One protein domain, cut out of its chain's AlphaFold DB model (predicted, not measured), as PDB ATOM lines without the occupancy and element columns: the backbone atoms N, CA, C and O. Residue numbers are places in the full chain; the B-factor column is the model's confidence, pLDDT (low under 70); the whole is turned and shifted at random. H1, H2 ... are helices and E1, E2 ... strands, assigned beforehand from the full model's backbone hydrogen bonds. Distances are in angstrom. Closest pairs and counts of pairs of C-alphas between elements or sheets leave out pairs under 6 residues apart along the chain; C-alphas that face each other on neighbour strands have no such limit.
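AT A GLANCE: This is residues 22 to 150 and 243 to 276 of the 391 residues of the protein "Hypothetical protein" of Hermetia illucens (UniProt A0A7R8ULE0). What shape is it? It is one broad, twisted sheet, a wall of strands, with H1 over one face near one end of the long axis and the small hairpin E3 and E4 out at the opposite end. E5 and E11 are its long strands: the meander E5 to E10, each strand the antiparallel neighbour of the one before, spreads along one part of E5, and E2 pairs with another part. What is it made of, and how compact is it? The printed part has 163 residues, with one named helix and eleven named strands, and along the chain H1 comes after E1 and before E2; the class is mostly strand, and the neighbour pairs of the branched sheet of nine strands are antiparallel. The whole is loose and flat, with a radius of gyration of the C-alphas of 20.3 A and spans of 61 by 47 by 23 A.

HOW THE PARTS SIT: What does the first strand pair with? E1, residues 22 to 26, is an edge strand antiparallel to E11, residues 244 to 258; N 23 and O 246 are within hydrogen-bond range at 2.8 A. Where does the helix stand? H1, residues 28 to 37, is on the branched sheet at a height of 7.6 A, over E5, residues 76 to 89, and only just over E11, on which 3 of its C-alphas fall. Its closest C-alphas to E5 are those of Leu 35 and Gly 88, 6.4 A; in its backbone 4 of 6 O i to N i+4 pairs are within hydrogen-bond range. What is beside E5? E2, residues 47 to 52, and E6, residues 95 to 100, lie on one side of it, and E11 on the other side. Within hydrogen-bond range are N 48 and O 80 at 2.8 A, N 86 and O 98 at 3.0 A, and N 79 and O 255 at 2.8 A. Which hairpins remain? E7, residues 104 to 110, E8, residues 116 to 123, E9, residues 129 to 137, and E10, residues 140 to 145, follow E6 in successive hairpins, with N 97 and O 108 at 2.9 A, N 107 and O 119 at 2.9 A, N 118 and O 134 at 2.9 A, and N 133 and O 144 at 2.8 A. E3, residues 63 to 65, and E4, residues 68 to 70, form a hairpin apart from E5, with N 65 and O 68 at 2.8 A.

IN THESE COORDINATES: Where does the printed part begin, and where does its last strand end? C-alpha 22 of E1 is at (-22.483, 19.196, -21.512), and C-alpha 258 of E11 is at (-21.780, 45.103, 4.414). Which elements are longest? E11 measures 44.5 A from first to last C-alpha, E5 41.7 A, E9 26.7 A and E8 23.6 A.

THE WHOLE: Where is the cut? Residues 151 to 242 are not printed, and C-alphas 150 and 243 are 46.8 A apart. Are any links long? Of the links printed whole, H1 to E2 and E2 to E3 are short and the others tight. Where is confidence low? The model's pLDDT is under 70 in residues 55 to 59 and 260 to 276.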
ATOM      1  N   PHE A  22     -21.861  20.447 -21.923       90.44
ATOM      2  CA  PHE A  22     -22.483  19.196 -21.512       90.44
ATOM      3  C   PHE A  22     -22.341  18.190 -22.649       90.44
ATOM      4  O   PHE A  22     -22.904  18.378 -23.725       90.44
ATOM      5  N   LEU A  23     -21.546  17.152 -22.414       89.38
ATOM      6  CA  LEU A  23     -21.239  16.106 -23.377       89.38
ATOM      7  C   LEU A  23     -21.579  14.758 -22.764       89.38
ATOM      8  O   LEU A  23     -20.972  14.332 -21.776       89.38
ATOM      9  N   ASP A  24     -22.541  14.081 -23.364       89.00
ATOM     10  CA  ASP A  24     -22.975  12.749 -22.994       89.00
ATOM     11  C   ASP A  24     -22.502  11.709 -24.015       89.00
ATOM     12  O   ASP A  24     -22.117  12.018 -25.142       89.00
ATOM     13  N   ASN A  25     -22.509  10.443 -23.594       87.88
ATOM     14  CA  ASN A  25     -22.240   9.299 -24.463       87.88
ATOM     15  C   ASN A  25     -20.886   9.359 -25.209       87.88
ATOM     16  O   ASN A  25     -20.759   8.896 -26.347       87.88
ATOM     17  N   LEU A  26     -19.849   9.894 -24.563       89.25
ATOM     18  CA  LEU A  26     -18.510  10.020 -25.133       89.25
ATOM     19  C   LEU A  26     -17.817   8.660 -25.214       89.25
ATOM     20  O   LEU A  26     -17.838   7.879 -24.264       89.25
ATOM     21  N   LYS A  27     -17.115   8.384 -26.317       93.19
ATOM     22  CA  LYS A  27     -16.209   7.225 -26.356       93.19
ATOM     23  C   LYS A  27     -15.086   7.414 -25.326       93.19
ATOM     24  O   LYS A  27     -14.662   8.555 -25.123       93.19
ATOM     25  N   PRO A  28     -14.522   6.340 -24.747       92.88
ATOM     26  CA  PRO A  28     -13.460   6.464 -23.745       92.88
ATOM     27  C   PRO A  28     -12.283   7.360 -24.154       92.88
ATOM     28  O   PRO A  28     -11.851   8.216 -23.387       92.88
ATOM     29  N   GLU A  29     -11.798   7.226 -25.390       92.81
ATOM     30  CA  GLU A  29     -10.695   8.043 -25.920       92.81
ATOM     31  C   GLU A  29     -11.049   9.531 -26.037       92.81
ATOM     32  O   GLU A  29     -10.181  10.394 -25.931       92.81
ATOM     33  N   GLU A  30     -12.321   9.841 -26.279       93.31
ATOM     34  CA  GLU A  30     -12.810  11.208 -26.400       93.31
ATOM     35  C   GLU A  30     -13.006  11.838 -25.024       93.31
ATOM     36  O   GLU A  30     -12.492  12.927 -24.774       93.31
ATOM     37  N   ALA A  31     -13.644  11.115 -24.102       92.19
ATOM     38  CA  ALA A  31     -13.789  11.539 -22.715       92.19
ATOM     39  C   ALA A  31     -12.423  11.839 -22.076       92.19
ATOM     40  O   ALA A  31     -12.251  12.882 -21.448       92.19
ATOM     41  N   GLN A  32     -11.414  10.996 -22.321       93.19
ATOM     42  CA  GLN A  32     -10.054  11.210 -21.816       93.19
ATOM     43  C   GLN A  32      -9.425  12.531 -22.268       93.19
ATOM     44  O   GLN A  32      -8.642  13.098 -21.506       93.19
ATOM     45  N   LYS A  33      -9.765  13.054 -23.455       93.81
ATOM     46  CA  LYS A  33      -9.267  14.365 -23.906       93.81
ATOM     47  C   LYS A  33      -9.780  15.484 -23.005       93.81
ATOM     48  O   LYS A  33      -8.993  16.338 -22.612       93.81
ATOM     49  N   TYR A  34     -11.061  15.442 -22.638       91.19
ATOM     50  CA  TYR A  34     -11.658  16.426 -21.734       91.19
ATOM     51  C   TYR A  34     -11.111  16.299 -20.309       91.19
ATOM     52  O   TYR A  34     -10.740  17.306 -19.712       91.19
ATOM     53  N   LEU A  35     -10.961  15.071 -19.793       91.56
ATOM     54  CA  LEU A  35     -10.371  14.861 -18.462       91.56
ATOM     55  C   LEU A  35      -8.910  15.334 -18.390       91.56
ATOM     56  O   LEU A  35      -8.493  15.880 -17.374       91.56
ATOM     57  N   ALA A  36      -8.125  15.120 -19.451       89.06
ATOM     58  CA  ALA A  36      -6.708  15.484 -19.486       89.06
ATOM     59  C   ALA A  36      -6.459  16.980 -19.734       89.06
ATOM     60  O   ALA A  36      -5.407  17.488 -19.353       89.06
ATOM     61  N   ALA A  37      -7.394  17.675 -20.387       87.38
ATOM     62  CA  ALA A  37      -7.276  19.102 -20.677       87.38
ATOM     63  C   ALA A  37      -7.552  19.996 -19.456       87.38
ATOM     64  O   ALA A  37      -7.184  21.169 -19.466       87.38
ATOM     65  N   HIS A  38      -8.209  19.465 -18.423       85.62
ATOM     66  CA  HIS A  38      -8.640  20.253 -17.277       85.62
ATOM     67  C   HIS A  38      -7.477  20.629 -16.342       85.62
ATOM     68  O   HIS A  38      -6.674  19.783 -15.944       85.62
ATOM     69  N   ASP A  39      -7.427  21.896 -15.922       83.75
ATOM     70  CA  ASP A  39      -6.470  22.383 -14.922       83.75
ATOM     71  C   ASP A  39      -6.832  21.837 -13.530       83.75
ATOM     72  O   ASP A  39      -7.932  22.053 -13.027       83.75
ATOM     73  N   LEU A  40      -5.910  21.121 -12.884       82.38
ATOM     74  CA  LEU A  40      -6.102  20.617 -11.517       82.38
ATOM     75  C   LEU A  40      -5.709  21.646 -10.446       82.38
ATOM     76  O   LEU A  40      -5.700  21.334  -9.255       82.38
ATOM     77  N   THR A  41      -5.346  22.865 -10.842       88.12
ATOM     78  CA  THR A  41      -5.020  23.943  -9.911       88.12
ATOM     79  C   THR A  41      -6.291  24.499  -9.287       88.12
ATOM     80  O   THR A  41      -7.100  25.146  -9.948       88.12
ATOM     81  N   LEU A  42      -6.439  24.313  -7.976       91.06
ATOM     82  CA  LEU A  42      -7.593  24.827  -7.254       91.06
ATOM     83  C   LEU A  42      -7.477  26.336  -6.992       91.06
ATOM     84  O   LEU A  42      -6.581  26.789  -6.274       91.06
ATOM     85  N   LYS A  43      -8.418  27.106  -7.541       93.19
ATOM     86  CA  LYS A  43      -8.563  28.558  -7.350       93.19
ATOM     87  C   LYS A  43      -9.973  28.863  -6.841       93.19
ATOM     88  O   LYS A  43     -10.881  28.069  -7.057       93.19
ATOM     89  N   TYR A  44     -10.142  29.990  -6.153       94.75
ATOM     90  CA  TYR A  44     -11.477  30.493  -5.825       94.75
ATOM     91  C   TYR A  44     -12.128  31.125  -7.053       94.75
ATOM     92  O   TYR A  44     -11.431  31.574  -7.969       94.75
ATOM     93  N   ALA A  45     -13.456  31.188  -7.028       92.69
ATOM     94  CA  ALA A  45     -14.248  31.877  -8.034       92.69
ATOM     95  C   ALA A  45     -13.815  33.354  -8.143       92.69
ATOM     96  O   ALA A  45     -13.711  34.035  -7.116       92.69
ATOM     97  N   PRO A  46     -13.559  33.888  -9.350       94.44
ATOM     98  CA  PRO A  46     -13.265  35.302  -9.510       94.44
ATOM     99  C   PRO A  46     -14.511  36.142  -9.223       94.44
ATOM    100  O   PRO A  46     -15.630  35.785  -9.597       94.44
ATOM    101  N   LYS A  47     -14.309  37.299  -8.594       93.81
ATOM    102  CA  LYS A  47     -15.349  38.320  -8.473       93.81
ATOM    103  C   LYS A  47     -15.542  39.002  -9.828       93.81
ATOM    104  O   LYS A  47     -14.576  39.502 -10.401       93.81
ATOM    105  N   ILE A  48     -16.777  39.031 -10.316       94.00
ATOM    106  CA  ILE A  48     -17.151  39.588 -11.625       94.00
ATOM    107  C   ILE A  48     -18.068  40.810 -11.531       94.00
ATOM    108  O   ILE A  48     -18.219  41.523 -12.519       94.00
ATOM    109  N   GLY A  49     -18.654  41.079 -10.362       90.06
ATOM    110  CA  GLY A  49     -19.554  42.213 -10.165       90.06
ATOM    111  C   GLY A  49     -19.631  42.672  -8.714       90.06
ATOM    112  O   GLY A  49     -19.329  41.917  -7.785       90.06
ATOM    113  N   GLU A  50     -20.019  43.927  -8.536       92.12
ATOM    114  CA  GLU A  50     -20.362  44.538  -7.254       92.12
ATOM    115  C   GLU A  50     -21.445  45.583  -7.508       92.12
ATOM    116  O   GLU A  50     -21.172  46.616  -8.120       92.12
ATOM    117  N   ASP A  51     -22.656  45.318  -7.028       87.94
ATOM    118  CA  ASP A  51     -23.818  46.163  -7.269       87.94
ATOM    119  C   ASP A  51     -24.442  46.618  -5.939       87.94
ATOM    120  O   ASP A  51     -24.623  45.817  -5.018       87.94
ATOM    121  N   PRO A  52     -24.783  47.909  -5.774       86.06
ATOM    122  CA  PRO A  52     -25.504  48.357  -4.590       86.06
ATOM    123  C   PRO A  52     -26.914  47.762  -4.576       86.06
ATOM    124  O   PRO A  52     -27.582  47.688  -5.610       86.06
ATOM    125  N   LEU A  53     -27.415  47.403  -3.391       82.31
ATOM    126  CA  LEU A  53     -28.797  46.940  -3.294       82.31
ATOM    127  C   LEU A  53     -29.777  48.063  -3.666       82.31
ATOM    128  O   LEU A  53     -29.599  49.210  -3.235       82.31
ATOM    129  N   PRO A  54     -30.843  47.754  -4.428       72.75
ATOM    130  CA  PRO A  54     -31.819  48.758  -4.809       72.75
ATOM    131  C   PRO A  54     -32.517  49.331  -3.571       72.75
ATOM    132  O   PRO A  54     -32.813  48.631  -2.608       72.75
ATOM    133  N   ALA A  55     -32.834  50.625  -3.595       65.19
ATOM    134  CA  ALA A  55     -33.559  51.275  -2.499       65.19
ATOM    135  C   ALA A  55     -35.077  50.997  -2.521       65.19
ATOM    136  O   ALA A  55     -35.812  51.502  -1.670       65.19
ATOM    137  N   THR A  56     -35.568  50.239  -3.508       65.56
ATOM    138  CA  THR A  56     -36.995  49.997  -3.742       65.56
ATOM    139  C   THR A  56     -37.581  49.103  -2.661       65.56
ATOM    140  O   THR A  56     -37.269  47.919  -2.578       65.56
ATOM    141  N   ARG A  57     -38.455  49.679  -1.839       65.25
ATOM    142  CA  ARG A  57     -39.170  48.994  -0.761       65.25
ATOM    143  C   ARG A  57     -40.479  48.396  -1.284       65.25
ATOM    144  O   ARG A  57     -41.069  48.913  -2.230       65.25
ATOM    145  N   SER A  58     -40.946  47.328  -0.642       65.88
ATOM    146  CA  SER A  58     -42.308  46.807  -0.809       65.88
ATOM    147  C   SER A  58     -43.349  47.870  -0.425       65.88
ATOM    148  O   SER A  58     -43.028  48.846   0.255       65.88
ATOM    149  N   HIS A  59     -44.616  47.652  -0.792       64.25
ATOM    150  CA  HIS A  59     -45.746  48.512  -0.417       64.25
ATOM    151  C   HIS A  59     -45.842  48.741   1.106       64.25
ATOM    152  O   HIS A  59     -46.271  49.799   1.552       64.25
ATOM    153  N   ASN A  60     -45.359  47.781   1.902       72.62
ATOM    154  CA  ASN A  60     -45.326  47.854   3.366       72.62
ATOM    155  C   ASN A  60     -44.061  48.545   3.928       72.62
ATOM    156  O   ASN A  60     -43.840  48.523   5.133       72.62
ATOM    157  N   GLY A  61     -43.194  49.115   3.081       71.06
ATOM    158  CA  GLY A  61     -41.938  49.770   3.485       71.06
ATOM    159  C   GLY A  61     -40.754  48.820   3.733       71.06
ATOM    160  O   GLY A  61     -39.630  49.272   3.979       71.06
ATOM    161  N   ASP A  62     -40.977  47.513   3.613       76.75
ATOM    162  CA  ASP A  62     -39.973  46.480   3.850       76.75
ATOM    163  C   ASP A  62     -39.136  46.203   2.604       76.75
ATOM    164  O   ASP A  62     -39.673  46.029   1.511       76.75
ATOM    165  N   PHE A  63     -37.816  46.119   2.768       75.88
ATOM    166  CA  PHE A  63     -36.942  45.590   1.729       75.88
ATOM    167  C   PHE A  63     -36.715  44.105   1.988       75.88
ATOM    168  O   PHE A  63     -36.141  43.740   3.015       75.88
ATOM    169  N   ILE A  64     -37.193  43.262   1.075       72.56
ATOM    170  CA  ILE A  64     -36.978  41.817   1.118       72.56
ATOM    171  C   ILE A  64     -35.997  41.462   0.008       72.56
ATOM    172  O   ILE A  64     -36.282  41.691  -1.164       72.56
ATOM    173  N   TYR A  65     -34.868  40.871   0.372       73.44
ATOM    174  CA  TYR A  65     -33.884  40.364  -0.570       73.44
ATOM    175  C   TYR A  65     -33.682  38.875  -0.319       73.44
ATOM    176  O   TYR A  65     -33.385  38.466   0.805       73.44
ATOM    177  N   ARG A  66     -33.916  38.060  -1.358       70.94
ATOM    178  CA  ARG A  66     -33.852  36.584  -1.309       70.94
ATOM    179  C   ARG A  66     -34.546  35.986  -0.072       70.94
ATOM    180  O   ARG A  66     -34.003  35.139   0.624       70.94
ATOM    181  N   GLY A  67     -35.750  36.477   0.229       71.75
ATOM    182  CA  GLY A  67     -36.569  36.006   1.354       71.75
ATOM    183  C   GLY A  67     -36.222  36.603   2.725       71.75
ATOM    184  O   GLY A  67     -36.935  36.336   3.687       71.75
ATOM    185  N   ARG A  68     -35.189  37.450   2.837       72.81
ATOM    186  CA  ARG A  68     -34.790  38.097   4.097       72.81
ATOM    187  C   ARG A  68     -35.128  39.579   4.113       72.81
ATOM    188  O   ARG A  68     -34.876  40.291   3.145       72.81
ATOM    189  N   LYS A  69     -35.647  40.059   5.243       78.50
ATOM    190  CA  LYS A  69     -35.893  41.486   5.467       78.50
ATOM    191  C   LYS A  69     -34.594  42.198   5.840       78.50
ATOM    192  O   LYS A  69     -33.983  41.855   6.847       78.50
ATOM    193  N   ILE A  70     -34.209  43.210   5.066       77.56
ATOM    194  CA  ILE A  70     -33.031  44.047   5.324       77.56
ATOM    195  C   ILE A  70     -33.503  45.455   5.678       77.56
ATOM    196  O   ILE A  70     -34.228  46.100   4.922       77.56
ATOM    197  N   SER A  71     -33.102  45.946   6.846       77.75
ATOM    198  CA  SER A  71     -33.547  47.247   7.362       77.75
ATOM    199  C   SER A  71     -32.941  48.416   6.575       77.75
ATOM    200  O   SER A  71     -33.657  49.344   6.180       77.75
ATOM    201  N   ASN A  72     -31.633  48.327   6.299       79.88
ATOM    202  CA  ASN A  72     -30.831  49.360   5.643       79.88
ATOM    203  C   ASN A  72     -30.138  48.796   4.389       79.88
ATOM    204  O   ASN A  72     -28.952  48.478   4.445       79.88
ATOM    205  N   PRO A  73     -30.835  48.668   3.248       78.88
ATOM    206  CA  PRO A  73     -30.242  48.124   2.020       78.88
ATOM    207  C   PRO A  73     -28.999  48.897   1.556       78.88
ATOM    208  O   PRO A  73     -28.057  48.304   1.053       78.88
ATOM    209  N   SER A  74     -28.950  50.207   1.826       81.88
ATOM    210  CA  SER A  74     -27.806  51.078   1.524       81.88
ATOM    211  C   SER A  74     -26.515  50.741   2.278       81.88
ATOM    212  O   SER A  74     -25.461  51.278   1.944       81.88
ATOM    213  N   ASP A  75     -26.593  49.926   3.332       83.44
ATOM    214  CA  ASP A  75     -25.417  49.482   4.083       83.44
ATOM    215  C   ASP A  75     -24.769  48.248   3.442       83.44
ATOM    216  O   ASP A  75     -23.721  47.813   3.920       83.44
ATOM    217  N   TYR A  76     -25.366  47.693   2.381       82.62
ATOM    218  CA  TYR A  76     -24.950  46.452   1.744       82.62
ATOM    219  C   TYR A  76     -24.698  46.627   0.244       82.62
ATOM    220  O   TYR A  76     -25.321  47.447  -0.432       82.62
ATOM    221  N   VAL A  77     -23.798  45.795  -0.262       87.00
ATOM    222  CA  VAL A  77     -23.533  45.577  -1.684       87.00
ATOM    223  C   VAL A  77     -23.695  44.092  -1.987       87.00
ATOM    224  O   VAL A  77     -23.442  43.241  -1.129       87.00
ATOM    225  N   GLU A  78     -24.166  43.788  -3.187       86.94
ATOM    226  CA  GLU A  78     -24.213  42.447  -3.749       86.94
ATOM    227  C   GLU A  78     -22.926  42.219  -4.544       86.94
ATOM    228  O   GLU A  78     -22.703  42.826  -5.588       86.94
ATOM    229  N   ASP A  79     -22.065  41.344  -4.040       88.06
ATOM    230  CA  ASP A  79     -20.913  40.864  -4.786       88.06
ATOM    231  C   ASP A  79     -21.338  39.678  -5.655       88.06
ATOM    232  O   ASP A  79     -21.959  38.735  -5.161       88.06
ATOM    233  N   THR A  80     -20.952  39.698  -6.927       89.31
ATOM    234  CA  THR A  80     -21.172  38.584  -7.852       89.31
ATOM    235  C   THR A  80     -19.849  37.878  -8.129       89.31
ATOM    236  O   THR A  80     -18.884  38.505  -8.571       89.31
ATOM    237  N   TYR A  81     -19.813  36.570  -7.898       91.31
ATOM    238  CA  TYR A  81     -18.687  35.681  -8.176       91.31
ATOM    239  C   TYR A  81     -19.049  34.703  -9.288       91.31
ATOM    240  O   TYR A  81     -20.182  34.233  -9.343       91.31
ATOM    241  N   LEU A  82     -18.097  34.378 -10.157       93.25
ATOM    242  CA  LEU A  82     -18.285  33.364 -11.193       93.25
ATOM    243  C   LEU A  82     -17.810  32.012 -10.663       93.25
ATOM    244  O   LEU A  82     -16.630  31.678 -10.769       93.25
ATOM    245  N   ALA A  83     -18.713  31.278 -10.021       91.19
ATOM    246  CA  ALA A  83     -18.427  29.928  -9.559       91.19
ATOM    247  C   ALA A  83     -18.371  28.967 -10.744       91.19
ATOM    248  O   ALA A  83     -19.019  29.189 -11.766       91.19
ATOM    249  N   ASN A  84     -17.612  27.890 -10.584       92.88
ATOM    250  CA  ASN A  84     -17.421  26.877 -11.613       92.88
ATOM    251  C   ASN A  84     -17.629  25.480 -11.021       92.88
ATOM    252  O   ASN A  84     -17.240  25.226  -9.876       92.88
ATOM    253  N   GLN A  85     -18.225  24.574 -11.794       92.69
ATOM    254  CA  GLN A  85     -18.334  23.157 -11.460       92.69
ATOM    255  C   GLN A  85     -18.122  22.292 -12.700       92.69
ATOM    256  O   GLN A  85     -18.671  22.563 -13.767       92.69
ATOM    257  N   PHE A  86     -17.387  21.197 -12.532       93.69
ATOM    258  CA  PHE A  86     -17.145  20.226 -13.589       93.69
ATOM    259  C   PHE A  86     -17.133  18.800 -13.052       93.69
ATOM    260  O   PHE A  86     -16.795  18.536 -11.894       93.69
ATOM    261  N   HIS A  87     -17.466  17.864 -13.932       95.12
ATOM    262  CA  HIS A  87     -17.320  16.435 -13.701       95.12
ATOM    263  C   HIS A  87     -17.213  15.725 -15.039       95.12
ATOM    264  O   HIS A  87     -18.009  15.960 -15.945       95.12
ATOM    265  N   GLY A  88     -16.296  14.777 -15.143       95.25
ATOM    266  CA  GLY A  88     -16.304  13.819 -16.230       95.25
ATOM    267  C   GLY A  88     -15.817  12.446 -15.813       95.25
ATOM    268  O   GLY A  88     -15.129  12.276 -14.805       95.25
ATOM    269  N   GLN A  89     -16.190  11.457 -16.616       95.88
ATOM    270  CA  GLN A  89     -15.754  10.070 -16.500       95.88
ATOM    271  C   GLN A  89     -15.504   9.507 -17.892       95.88
ATOM    272  O   GLN A  89     -16.205   9.875 -18.831       95.88
ATOM    273  N   ASP A  90     -14.530   8.608 -18.033       93.69
ATOM    274  CA  ASP A  90     -14.187   8.004 -19.329       93.69
ATOM    275  C   ASP A  90     -14.840   6.642 -19.593       93.69
ATOM    276  O   ASP A  90     -14.557   6.010 -20.607       93.69
ATOM    277  N   GLY A  91     -15.685   6.170 -18.674       89.56
ATOM    278  CA  GLY A  91     -16.292   4.838 -18.728       89.56
ATOM    279  C   GLY A  91     -15.341   3.697 -18.339       89.56
ATOM    280  O   GLY A  91     -15.806   2.616 -17.996       89.56
ATOM    281  N   LEU A  92     -14.025   3.923 -18.297       91.50
ATOM    282  CA  LEU A  92     -12.999   2.929 -17.944       91.50
ATOM    283  C   LEU A  92     -12.507   3.069 -16.494       91.50
ATOM    284  O   LEU A  92     -11.481   2.501 -16.120       91.50
ATOM    285  N   GLY A  93     -13.234   3.830 -15.676       90.69
ATOM    286  CA  GLY A  93     -12.941   4.041 -14.260       90.69
ATOM    287  C   GLY A  93     -12.097   5.279 -13.959       90.69
ATOM    288  O   GLY A  93     -11.862   5.555 -12.784       90.69
ATOM    289  N   ARG A  94     -11.674   6.058 -14.968       95.19
ATOM    290  CA  ARG A  94     -11.103   7.385 -14.706       95.19
ATOM    291  C   ARG A  94     -12.224   8.386 -14.515       95.19
ATOM    292  O   ARG A  94     -13.214   8.379 -15.248       95.19
ATOM    293  N   ALA A  95     -12.031   9.276 -13.558       95.56
ATOM    294  CA  ALA A  95     -12.951  10.361 -13.288       95.56
ATOM    295  C   ALA A  95     -12.186  11.623 -12.916       95.56
ATOM    296  O   ALA A  95     -11.058  11.573 -12.430       95.56
ATOM    297  N   LEU A  96     -12.830  12.754 -13.123       95.88
ATOM    298  CA  LEU A  96     -12.366  14.046 -12.672       95.88
ATOM    299  C   LEU A  96     -13.590  14.828 -12.229       95.88
ATOM    300  O   LEU A  96     -14.572  14.870 -12.962       95.88
ATOM    301  N   PHE A  97     -13.537  15.465 -11.070       95.25
ATOM    302  CA  PHE A  97     -14.559  16.422 -10.678       95.25
ATOM    303  C   PHE A  97     -13.954  17.572  -9.893       95.25
ATOM    304  O   PHE A  97     -12.880  17.458  -9.294       95.25
ATOM    305  N   GLY A  98     -14.686  18.671  -9.846       95.38
ATOM    306  CA  GLY A  98     -14.345  19.775  -8.982       95.38
ATOM    307  C   GLY A  98     -15.378  20.878  -9.002       95.38
ATOM    308  O   GLY A  98     -16.331  20.877  -9.779       95.38
ATOM    309  N   TYR A  99     -15.181  21.804  -8.081       95.19
ATOM    310  CA  TYR A  99     -15.922  23.043  -8.008       95.19
ATOM    311  C   TYR A  99     -15.042  24.132  -7.403       95.19
ATOM    312  O   TYR A  99     -14.147  23.864  -6.592       95.19
ATOM    313  N   SER A 100     -15.336  25.372  -7.764       93.31
ATOM    314  CA  SER A 100     -14.775  26.559  -7.139       93.31
ATOM    315  C   SER A 100     -15.887  27.546  -6.826       93.31
ATOM    316  O   SER A 100     -16.735  27.846  -7.662       93.31
ATOM    317  N   ASP A 101     -15.873  28.020  -5.593       91.12
ATOM    318  CA  ASP A 101     -16.764  29.032  -5.051       91.12
ATOM    319  C   ASP A 101     -15.905  30.186  -4.497       91.12
ATOM    320  O   ASP A 101     -14.669  30.146  -4.544       91.12
ATOM    321  N   TRP A 102     -16.538  31.236  -3.985       90.38
ATOM    322  CA  TRP A 102     -15.859  32.448  -3.520       90.38
ATOM    323  C   TRP A 102     -14.905  32.207  -2.336       90.38
ATOM    324  O   TRP A 102     -13.880  32.879  -2.229       90.38
ATOM    325  N   ASN A 103     -15.224  31.254  -1.450       90.12
ATOM    326  CA  ASN A 103     -14.447  30.951  -0.242       90.12
ATOM    327  C   ASN A 103     -14.065  29.482  -0.085       90.12
ATOM    328  O   ASN A 103     -13.496  29.120   0.942       90.12
ATOM    329  N   GLN A 104     -14.417  28.624  -1.033       94.06
ATOM    330  CA  GLN A 104     -14.146  27.199  -0.948       94.06
ATOM    331  C   GLN A 104     -14.023  26.586  -2.332       94.06
ATOM    332  O   GLN A 104     -14.502  27.127  -3.323       94.06
ATOM    333  N   GLY A 105     -13.391  25.428  -2.403       94.31
ATOM    334  CA  GLY A 105     -13.316  24.668  -3.631       94.31
ATOM    335  C   GLY A 105     -12.721  23.293  -3.405       94.31
ATOM    336  O   GLY A 105     -12.125  23.000  -2.360       94.31
ATOM    337  N   ARG A 106     -12.872  22.446  -4.416       96.75
ATOM    338  CA  ARG A 106     -12.292  21.109  -4.457       96.75
ATOM    339  C   ARG A 106     -12.001  20.713  -5.890       96.75
ATOM    340  O   ARG A 106     -12.763  21.038  -6.792       96.75
ATOM    341  N   VAL A 107     -10.942  19.943  -6.070       96.38
ATOM    342  CA  VAL A 107     -10.648  19.233  -7.312       96.38
ATOM    343  C   VAL A 107     -10.125  17.847  -6.978       96.38
ATOM    344  O   VAL A 107      -9.339  17.681  -6.045       96.38
ATOM    345  N   GLU A 108     -10.583  16.844  -7.714       95.81
ATOM    346  CA  GLU A 108     -10.219  15.452  -7.495       95.81
ATOM    347  C   GLU A 108     -10.187  14.679  -8.806       95.81
ATOM    348  O   GLU A 108     -11.156  14.666  -9.563       95.81
ATOM    349  N   ALA A 109      -9.083  13.978  -9.026       96.25
ATOM    350  CA  ALA A 109      -8.914  13.039 -10.114       96.25
ATOM    351  C   ALA A 109      -8.863  11.606  -9.570       96.25
ATOM    352  O   ALA A 109      -8.194  11.318  -8.575       96.25
ATOM    353  N   ILE A 110      -9.534  10.704 -10.277       95.00
ATOM    354  CA  ILE A 110      -9.512   9.261 -10.061       95.00
ATOM    355  C   ILE A 110      -8.872   8.630 -11.293       95.00
ATOM    356  O   ILE A 110      -9.285   8.890 -12.426       95.00
ATOM    357  N   ASN A 111      -7.841   7.816 -11.090       93.50
ATOM    358  CA  ASN A 111      -7.200   7.092 -12.182       93.50
ATOM    359  C   ASN A 111      -7.894   5.745 -12.456       93.50
ATOM    360  O   ASN A 111      -8.748   5.300 -11.699       93.50
ATOM    361  N   GLY A 112      -7.483   5.053 -13.522       90.00
ATOM    362  CA  GLY A 112      -8.112   3.786 -13.929       90.00
ATOM    363  C   GLY A 112      -7.917   2.630 -12.939       90.00
ATOM    364  O   GLY A 112      -8.602   1.621 -13.045       90.00
ATOM    365  N   ASN A 113      -7.012   2.775 -11.966       90.94
ATOM    366  CA  ASN A 113      -6.811   1.805 -10.886       90.94
ATOM    367  C   ASN A 113      -7.665   2.138  -9.648       90.94
ATOM    368  O   ASN A 113      -7.542   1.470  -8.624       90.94
ATOM    369  N   GLY A 114      -8.481   3.195  -9.705       90.38
ATOM    370  CA  GLY A 114      -9.266   3.689  -8.575       90.38
ATOM    371  C   GLY A 114      -8.457   4.478  -7.543       90.38
ATOM    372  O   GLY A 114      -8.982   4.788  -6.474       90.38
ATOM    373  N   HIS A 115      -7.191   4.818  -7.824       95.00
ATOM    374  CA  HIS A 115      -6.448   5.722  -6.951       95.00
ATOM    375  C   HIS A 115      -6.952   7.149  -7.136       95.00
ATOM    376  O   HIS A 115      -7.157   7.615  -8.258       95.00
ATOM    377  N   VAL A 116      -7.089   7.839  -6.015       95.19
ATOM    378  CA  VAL A 116      -7.618   9.190  -5.905       95.19
ATOM    379  C   VAL A 116      -6.457  10.141  -5.669       95.19
ATOM    380  O   VAL A 116      -5.531   9.823  -4.926       95.19
ATOM    381  N   ARG A 117      -6.510  11.329  -6.260       96.06
ATOM    382  CA  ARG A 117      -5.675  12.463  -5.875       96.06
ATOM    383  C   ARG A 117      -6.513  13.720  -5.955       96.06
ATOM    384  O   ARG A 117      -7.097  14.004  -6.997       96.06
ATOM    385  N   GLY A 118      -6.547  14.484  -4.878       95.81
ATOM    386  CA  GLY A 118      -7.317  15.709  -4.850       95.81
ATOM    387  C   GLY A 118      -6.804  16.710  -3.840       95.81
ATOM    388  O   GLY A 118      -5.937  16.429  -3.009       95.81
ATOM    389  N   THR A 119      -7.379  17.895  -3.945       96.88
ATOM    390  CA  THR A 119      -7.090  19.033  -3.090       96.88
ATOM    391  C   THR A 119      -8.411  19.721  -2.793       96.88
ATOM    392  O   THR A 119      -9.241  19.904  -3.687       96.88
ATOM    393  N   TYR A 120      -8.623  20.111  -1.541       96.25
ATOM    394  CA  TYR A 120      -9.702  21.018  -1.178       96.25
ATOM    395  C   TYR A 120      -9.136  22.212  -0.422       96.25
ATOM    396  O   TYR A 120      -8.105  22.126   0.251       96.25
ATOM    397  N   LYS A 121      -9.810  23.344  -0.572       94.69
ATOM    398  CA  LYS A 121      -9.389  24.626  -0.024       94.69
ATOM    399  C   LYS A 121     -10.612  25.366   0.488       94.69
ATOM    400  O   LYS A 121     -11.648  25.327  -0.169       94.69
ATOM    401  N   TYR A 122     -10.497  26.033   1.628       92.88
ATOM    402  CA  TYR A 122     -11.519  26.962   2.101       92.88
ATOM    403  C   TYR A 122     -10.923  28.080   2.954       92.88
ATOM    404  O   TYR A 122      -9.841  27.929   3.521       92.88
ATOM    405  N   VAL A 123     -11.650  29.186   3.076       86.69
ATOM    406  CA  VAL A 123     -11.335  30.271   4.006       86.69
ATOM    407  C   VAL A 123     -11.841  29.886   5.391       86.69
ATOM    408  O   VAL A 123     -13.034  29.664   5.605       86.69
ATOM    409  N   ASP A 124     -10.922  29.766   6.337       83.00
ATOM    410  CA  ASP A 124     -11.220  29.414   7.714       83.00
ATOM    411  C   ASP A 124     -11.946  30.563   8.453       83.00
ATOM    412  O   ASP A 124     -12.046  31.688   7.950       83.00
ATOM    413  N   PRO A 125     -12.474  30.334   9.669       80.56
ATOM    414  CA  PRO A 125     -13.217  31.371  10.380       80.56
ATOM    415  C   PRO A 125     -12.376  32.595  10.794       80.56
ATOM    416  O   PRO A 125     -12.936  33.590  11.269       80.56
ATOM    417  N   TYR A 126     -11.049  32.508  10.687       80.56
ATOM    418  CA  TYR A 126     -10.098  33.583  10.946       80.56
ATOM    419  C   TYR A 126      -9.675  34.308   9.660       80.56
ATOM    420  O   TYR A 126      -8.805  35.177   9.722       80.56
ATOM    421  N   GLY A 127     -10.283  33.976   8.516       80.75
ATOM    422  CA  GLY A 127      -9.976  34.577   7.221       80.75
ATOM    423  C   GLY A 127      -8.704  34.030   6.573       80.75
ATOM    424  O   GLY A 127      -8.186  34.650   5.647       80.75
ATOM    425  N   LYS A 128      -8.160  32.908   7.059       87.56
ATOM    426  CA  LYS A 128      -6.955  32.283   6.501       87.56
ATOM    427  C   LYS A 128      -7.326  31.105   5.619       87.56
ATOM    428  O   LYS A 128      -8.231  30.343   5.934       87.56
ATOM    429  N   ASP A 129      -6.575  30.911   4.546       90.69
ATOM    430  CA  ASP A 129      -6.753  29.739   3.700       90.69
ATOM    431  C   ASP A 129      -6.340  28.466   4.447       90.69
ATOM    432  O   ASP A 129      -5.185  28.308   4.847       90.69
ATOM    433  N   PHE A 130      -7.273  27.531   4.577       91.31
ATOM    434  CA  PHE A 130      -6.976  26.134   4.836       91.31
ATOM    435  C   PHE A 130      -6.865  25.405   3.499       91.31
ATOM    436  O   PHE A 130      -7.740  25.523   2.640       91.31
ATOM    437  N   VAL A 131      -5.801  24.626   3.332       94.81
ATOM    438  CA  VAL A 131      -5.561  23.810   2.140       94.81
ATOM    439  C   VAL A 131      -5.204  22.416   2.600       94.81
ATOM    440  O   VAL A 131      -4.337  22.256   3.460       94.81
ATOM    441  N   ALA A 132      -5.826  21.418   1.983       95.50
ATOM    442  CA  ALA A 132      -5.427  20.044   2.177       95.50
ATOM    443  C   ALA A 132      -5.359  19.264   0.873       95.50
ATOM    444  O   ALA A 132      -6.262  19.318   0.040       95.50
ATOM    445  N   ASN A 133      -4.289  18.491   0.761       95.94
ATOM    446  CA  ASN A 133      -4.041  17.528  -0.291       95.94
ATOM    447  C   ASN A 133      -4.322  16.131   0.249       95.94
ATOM    448  O   ASN A 133      -4.048  15.822   1.408       95.94
ATOM    449  N   TYR A 134      -4.861  15.271  -0.595       96.12
ATOM    450  CA  TYR A 134      -5.097  13.883  -0.246       96.12
ATOM    451  C   TYR A 134      -4.896  12.996  -1.463       96.12
ATOM    452  O   TYR A 134      -5.108  13.407  -2.608       96.12
ATOM    453  N   TRP A 135      -4.453  11.772  -1.215       97.38
ATOM    454  CA  TRP A 135      -4.255  10.789  -2.265       97.38
ATOM    455  C   TRP A 135      -4.413   9.377  -1.725       97.38
ATOM    456  O   TRP A 135      -4.272   9.140  -0.526       97.38
ATOM    457  N   SER A 136      -4.704   8.431  -2.608       96.56
ATOM    458  CA  SER A 136      -4.623   7.012  -2.290       96.56
ATOM    459  C   SER A 136      -3.574   6.313  -3.140       96.56
ATOM    460  O   SER A 136      -3.329   6.658  -4.298       96.56
ATOM    461  N   ASP A 137      -2.930   5.328  -2.534       92.94
ATOM    462  CA  ASP A 137      -1.992   4.423  -3.180       92.94
ATOM    463  C   ASP A 137      -2.093   3.023  -2.552       92.94
ATOM    464  O   ASP A 137      -3.017   2.725  -1.792       92.94
ATOM    465  N   GLY A 138      -1.142   2.140  -2.872       91.25
ATOM    466  CA  GLY A 138      -1.122   0.772  -2.348       91.25
ATOM    467  C   GLY A 138      -0.948   0.661  -0.826       91.25
ATOM    468  O   GLY A 138      -1.179  -0.416  -0.282       91.25
ATOM    469  N   LEU A 139      -0.553   1.736  -0.135       93.44
ATOM    470  CA  LEU A 139      -0.426   1.790   1.326       93.44
ATOM    471  C   LEU A 139      -1.688   2.335   2.008       93.44
ATOM    472  O   LEU A 139      -1.776   2.311   3.235       93.44
ATOM    473  N   GLY A 140      -2.674   2.790   1.233       93.00
ATOM    474  CA  GLY A 140      -3.945   3.304   1.727       93.00
ATOM    475  C   GLY A 140      -4.163   4.770   1.371       93.00
ATOM    476  O   GLY A 140      -3.713   5.255   0.336       93.00
ATOM    477  N   PHE A 141      -4.929   5.457   2.215       94.94
ATOM    478  CA  PHE A 141      -5.277   6.863   2.035       94.94
ATOM    479  C   PHE A 141      -4.344   7.754   2.850       94.94
ATOM    480  O   PHE A 141      -4.123   7.515   4.039       94.94
ATOM    481  N   HIS A 142      -3.869   8.816   2.217       95.44
ATOM    482  CA  HIS A 142      -2.964   9.802   2.780       95.44
ATOM    483  C   HIS A 142      -3.597  11.186   2.728       95.44
ATOM    484  O   HIS A 142      -4.420  11.490   1.860       95.44
ATOM    485  N   HIS A 143      -3.193  12.034   3.665       94.31
ATOM    486  CA  HIS A 143      -3.722  13.376   3.824       94.31
ATOM    487  C   HIS A 143      -2.649  14.296   4.395       94.31
ATOM    488  O   HIS A 143      -2.000  13.962   5.387       94.31
ATOM    489  N   GLU A 144      -2.501  15.467   3.793       93.38
ATOM    490  CA  GLU A 144      -1.620  16.529   4.259       93.38
ATOM    491  C   GLU A 144      -2.365  17.854   4.209       93.38
ATOM    492  O   GLU A 144      -2.974  18.190   3.195       93.38
ATOM    493  N   ASP A 145      -2.290  18.627   5.287       93.69
ATOM    494  CA  ASP A 145      -2.870  19.959   5.364       93.69
ATOM    495  C   ASP A 145      -1.821  21.017   5.733       93.69
ATOM    496  O   ASP A 145      -0.655  20.717   6.007       93.69
ATOM    497  N   ASN A 146      -2.234  22.281   5.693       91.75
ATOM    498  CA  ASN A 146      -1.401  23.425   6.048       91.75
ATOM    499  C   ASN A 146      -1.547  23.865   7.516       91.75
ATOM    500  O   ASN A 146      -1.138  24.981   7.860       91.75
ATOM    501  N   ARG A 147      -2.129  23.036   8.394       86.12
ATOM    502  CA  ARG A 147      -2.230  23.370   9.820       86.12
ATOM    503  C   ARG A 147      -0.878  23.172  10.510       86.12
ATOM    504  O   ARG A 147      -0.069  22.342  10.090       86.12
ATOM    505  N   PRO A 148      -0.605  23.917  11.597       81.19
ATOM    506  CA  PRO A 148       0.587  23.691  12.399       81.19
ATOM    507  C   PRO A 148       0.604  22.249  12.912       81.19
ATOM    508  O   PRO A 148      -0.289  21.843  13.657       81.19
ATOM    509  N   LYS A 149       1.626  21.477  12.529       78.69
ATOM    510  CA  LYS A 149       1.826  20.129  13.067       78.69
ATOM    511  C   LYS A 149       2.175  20.262  14.544       78.69
ATOM    512  O   LYS A 149       3.265  20.712  14.890       78.69
ATOM    513  N   VAL A 150       1.242  19.892  15.414       70.88
ATOM    514  CA  VAL A 150       1.518  19.781  16.844       70.88
ATOM    515  C   VAL A 150       2.397  18.550  17.023       70.88
ATOM    516  O   VAL A 150       1.926  17.419  16.915       70.88
ATOM    517  N   HIS A 243     -19.411   4.033 -22.138       89.50
ATOM    518  CA  HIS A 243     -19.252   5.419 -22.561       89.50
ATOM    519  C   HIS A 243     -19.066   6.337 -21.352       89.50
ATOM    520  O   HIS A 243     -19.568   6.083 -20.255       89.50
ATOM    521  N   GLY A 244     -18.317   7.406 -21.577       92.25
ATOM    522  CA  GLY A 244     -18.084   8.481 -20.636       92.25
ATOM    523  C   GLY A 244     -19.046   9.653 -20.810       92.25
ATOM    524  O   GLY A 244     -19.912   9.674 -21.685       92.25
ATOM    525  N   PHE A 245     -18.841  10.664 -19.979       94.12
ATOM    526  CA  PHE A 245     -19.498  11.962 -20.074       94.12
ATOM    527  C   PHE A 245     -18.567  13.040 -19.523       94.12
ATOM    528  O   PHE A 245     -17.623  12.742 -18.787       94.12
ATOM    529  N   TYR A 246     -18.841  14.291 -19.864       94.12
ATOM    530  CA  TYR A 246     -18.148  15.443 -19.313       94.12
ATOM    531  C   TYR A 246     -19.083  16.647 -19.284       94.12
ATOM    532  O   TYR A 246     -19.710  16.975 -20.289       94.12
ATOM    533  N   TYR A 247     -19.146  17.328 -18.147       92.44
ATOM    534  CA  TYR A 247     -19.761  18.638 -18.055       92.44
ATOM    535  C   TYR A 247     -18.851  19.624 -17.336       92.44
ATOM    536  O   TYR A 247     -18.073  19.254 -16.457       92.44
ATOM    537  N   ASN A 248     -18.982  20.885 -17.720       91.56
ATOM    538  CA  ASN A 248     -18.339  22.031 -17.101       91.56
ATOM    539  C   ASN A 248     -19.290  23.212 -17.228       91.56
ATOM    540  O   ASN A 248     -19.735  23.493 -18.338       91.56
ATOM    541  N   PHE A 249     -19.606  23.893 -16.138       88.94
ATOM    542  CA  PHE A 249     -20.431  25.085 -16.215       88.94
ATOM    543  C   PHE A 249     -20.032  26.131 -15.188       88.94
ATOM    544  O   PHE A 249     -19.684  25.825 -14.044       88.94
ATOM    545  N   ASP A 250     -20.149  27.375 -15.627       90.06
ATOM    546  CA  ASP A 250     -19.983  28.561 -14.814       90.06
ATOM    547  C   ASP A 250     -21.359  29.100 -14.416       90.06
ATOM    548  O   ASP A 250     -22.301  29.133 -15.218       90.06
ATOM    549  N   TYR A 251     -21.493  29.528 -13.164       88.69
ATOM    550  CA  TYR A 251     -22.728  30.107 -12.649       88.69
ATOM    551  C   TYR A 251     -22.446  31.262 -11.682       88.69
ATOM    552  O   TYR A 251     -21.510  31.202 -10.880       88.69
ATOM    553  N   PRO A 252     -23.252  32.337 -11.732       90.44
ATOM    554  CA  PRO A 252     -23.075  33.461 -10.833       90.44
ATOM    555  C   PRO A 252     -23.541  33.106  -9.415       90.44
ATOM    556  O   PRO A 252     -24.667  32.647  -9.203       90.44
ATOM    557  N   VAL A 253     -22.686  33.376  -8.433       87.00
ATOM    558  CA  VAL A 253     -22.989  33.328  -7.001       87.00
ATOM    559  C   VAL A 253     -23.049  34.753  -6.478       87.00
ATOM    560  O   VAL A 253     -22.098  35.517  -6.614       87.00
ATOM    561  N   TYR A 254     -24.173  35.099  -5.863       85.31
ATOM    562  CA  TYR A 254     -24.434  36.434  -5.336       85.31
ATOM    563  C   TYR A 254     -24.328  36.418  -3.818       85.31
ATOM    564  O   TYR A 254     -24.988  35.609  -3.154       85.31
ATOM    565  N   LEU A 255     -23.524  37.317  -3.263       84.94
ATOM    566  CA  LEU A 255     -23.285  37.416  -1.830       84.94
ATOM    567  C   LEU A 255     -23.568  38.824  -1.346       84.94
ATOM    568  O   LEU A 255     -23.104  39.799  -1.931       84.94
ATOM    569  N   LEU A 256     -24.268  38.928  -0.221       84.50
ATOM    570  CA  LEU A 256     -24.427  40.206   0.446       84.50
ATOM    571  C   LEU A 256     -23.219  40.487   1.323       84.50
ATOM    572  O   LEU A 256     -22.853  39.679   2.179       84.50
ATOM    573  N   ARG A 257     -22.652  41.673   1.161       84.75
ATOM    574  CA  ARG A 257     -21.560  42.169   1.989       84.75
ATOM    575  C   ARG A 257     -21.901  43.544   2.526       84.75
ATOM    576  O   ARG A 257     -22.467  44.379   1.826       84.75
ATOM    577  N   ARG A 258     -21.545  43.801   3.782       80.44
ATOM    578  CA  ARG A 258     -21.780  45.103   4.414       80.44
ATOM    579  C   ARG A 258     -20.720  46.115   3.964       80.44
ATOM    580  O   ARG A 258     -19.539  45.943   4.248       80.44
ATOM    581  N   ALA A 259     -21.148  47.182   3.297       70.38
ATOM    582  CA  ALA A 259     -20.298  48.253   2.777       70.38
ATOM    583  C   ALA A 259     -19.996  49.362   3.806       70.38
ATOM    584  O   ALA A 259     -18.970  50.032   3.700       70.38
ATOM    585  N   LYS A 260     -20.861  49.572   4.815       58.16
ATOM    586  CA  LYS A 260     -20.682  50.610   5.854       58.16
ATOM    587  C   LYS A 260     -20.473  50.037   7.260       58.16
ATOM    588  O   LYS A 260     -21.347  49.355   7.800       58.16
ATOM    589  N   GLY A 261     -19.346  50.401   7.884       53.81
ATOM    590  CA  GLY A 261     -19.093  50.267   9.329       53.81
ATOM    591  C   GLY A 261     -18.823  48.852   9.863       53.81
ATOM    592  O   GLY A 261     -18.736  48.689  11.076       53.81
ATOM    593  N   GLY A 262     -18.695  47.844   8.997       50.97
ATOM    594  CA  GLY A 262     -18.237  46.495   9.354       50.97
ATOM    595  C   GLY A 262     -16.819  46.230   8.841       50.97
ATOM    596  O   GLY A 262     -16.349  46.939   7.953       50.97
ATOM    597  N   ASN A 263     -16.144  45.199   9.366       47.56
ATOM    598  CA  ASN A 263     -14.990  44.623   8.670       47.56
ATOM    599  C   ASN A 263     -15.489  44.177   7.294       47.56
ATOM    600  O   ASN A 263     -16.343  43.292   7.221       47.56
ATOM    601  N   GLY A 264     -14.994  44.811   6.233       48.84
ATOM    602  CA  GLY A 264     -15.444  44.645   4.848       48.84
ATOM    603  C   GLY A 264     -15.247  43.252   4.247       48.84
ATOM    604  O   GLY A 264     -15.334  43.137   3.039       48.84
ATOM    605  N   ASP A 265     -15.026  42.222   5.066       50.59
ATOM    606  CA  ASP A 265     -14.799  40.826   4.681       50.59
ATOM    607  C   ASP A 265     -15.880  39.878   5.247       50.59
ATOM    608  O   ASP A 265     -15.783  38.658   5.122       50.59
ATOM    609  N   GLN A 266     -16.918  40.410   5.912       55.09
ATOM    610  CA  GLN A 266     -18.045  39.606   6.395       55.09
ATOM    611  C   GLN A 266     -19.155  39.521   5.345       55.09
ATOM    612  O   GLN A 266     -19.897  40.480   5.114       55.09
ATOM    613  N   TYR A 267     -19.269  38.340   4.742       55.09
ATOM    614  CA  TYR A 267     -20.325  37.975   3.804       55.09
ATOM    615  C   TYR A 267     -21.490  37.290   4.533       55.09
ATOM    616  O   TYR A 267     -21.283  36.358   5.312       55.09
ATOM    617  N   GLU A 268     -22.722  37.719   4.257       55.53
ATOM    618  CA  GLU A 268     -23.948  37.021   4.655       55.53
ATOM    619  C   GLU A 268     -24.500  36.244   3.451       55.53
ATOM    620  O   GLU A 268     -24.928  36.818   2.449       55.53
ATOM    621  N   TYR A 269     -24.505  34.911   3.547       42.25
ATOM    622  CA  TYR A 269     -25.061  34.038   2.509       42.25
ATOM    623  C   TYR A 269     -26.583  34.222   2.394       42.25
ATOM    624  O   TYR A 269     -27.283  34.162   3.407       42.25
ATOM    625  N   GLY A 270     -27.100  34.422   1.177       34.50
ATOM    626  CA  GLY A 270     -28.507  34.731   0.873       34.50
ATOM    627  C   GLY A 270     -29.458  33.533   0.702       34.50
ATOM    628  O   GLY A 270     -30.479  33.683   0.041       34.50
ATOM    629  N   GLY A 271     -29.141  32.358   1.254       29.77
ATOM    630  CA  GLY A 271     -30.042  31.191   1.324       29.77
ATOM    631  C   GLY A 271     -30.492  30.897   2.760       29.77
ATOM    632  O   GLY A 271     -29.882  31.399   3.692       29.77
ATOM    633  N   ASP A 272     -31.520  30.075   2.974       27.67
ATOM    634  CA  ASP A 272     -32.147  29.769   4.288       27.67
ATOM    635  C   ASP A 272     -31.195  29.175   5.367       27.67
ATOM    636  O   ASP A 272     -31.564  28.953   6.515       27.67
ATOM    637  N   TYR A 273     -29.919  28.979   5.027       35.69
ATOM    638  CA  TYR A 273     -28.837  28.593   5.928       35.69
ATOM    639  C   TYR A 273     -27.960  29.813   6.246       35.69
ATOM    640  O   TYR A 273     -26.999  30.122   5.539       35.69
ATOM    641  N   GLY A 274     -28.307  30.550   7.303       31.97
ATOM    642  CA  GLY A 274     -27.438  31.590   7.858       31.97
ATOM    643  C   GLY A 274     -26.126  30.985   8.370       31.97
ATOM    644  O   GLY A 274     -26.141  30.071   9.191       31.97
ATOM    645  N   TYR A 275     -24.989  31.488   7.888       39.94
ATOM    646  CA  TYR A 275     -23.661  31.081   8.351       39.94
ATOM    647  C   TYR A 275     -23.371  31.731   9.716       39.94
ATOM    648  O   TYR A 275     -22.893  32.864   9.794       39.94
ATOM    649  N   ASP A 276     -23.665  31.036  10.818       42.81
ATOM    650  CA  ASP A 276     -23.229  31.467  12.152       42.81
ATOM    651  C   ASP A 276     -21.735  31.155  12.342       42.81
ATOM    652  O   ASP A 276     -21.327  30.063  12.755       42.81
TER     653      ASP A 276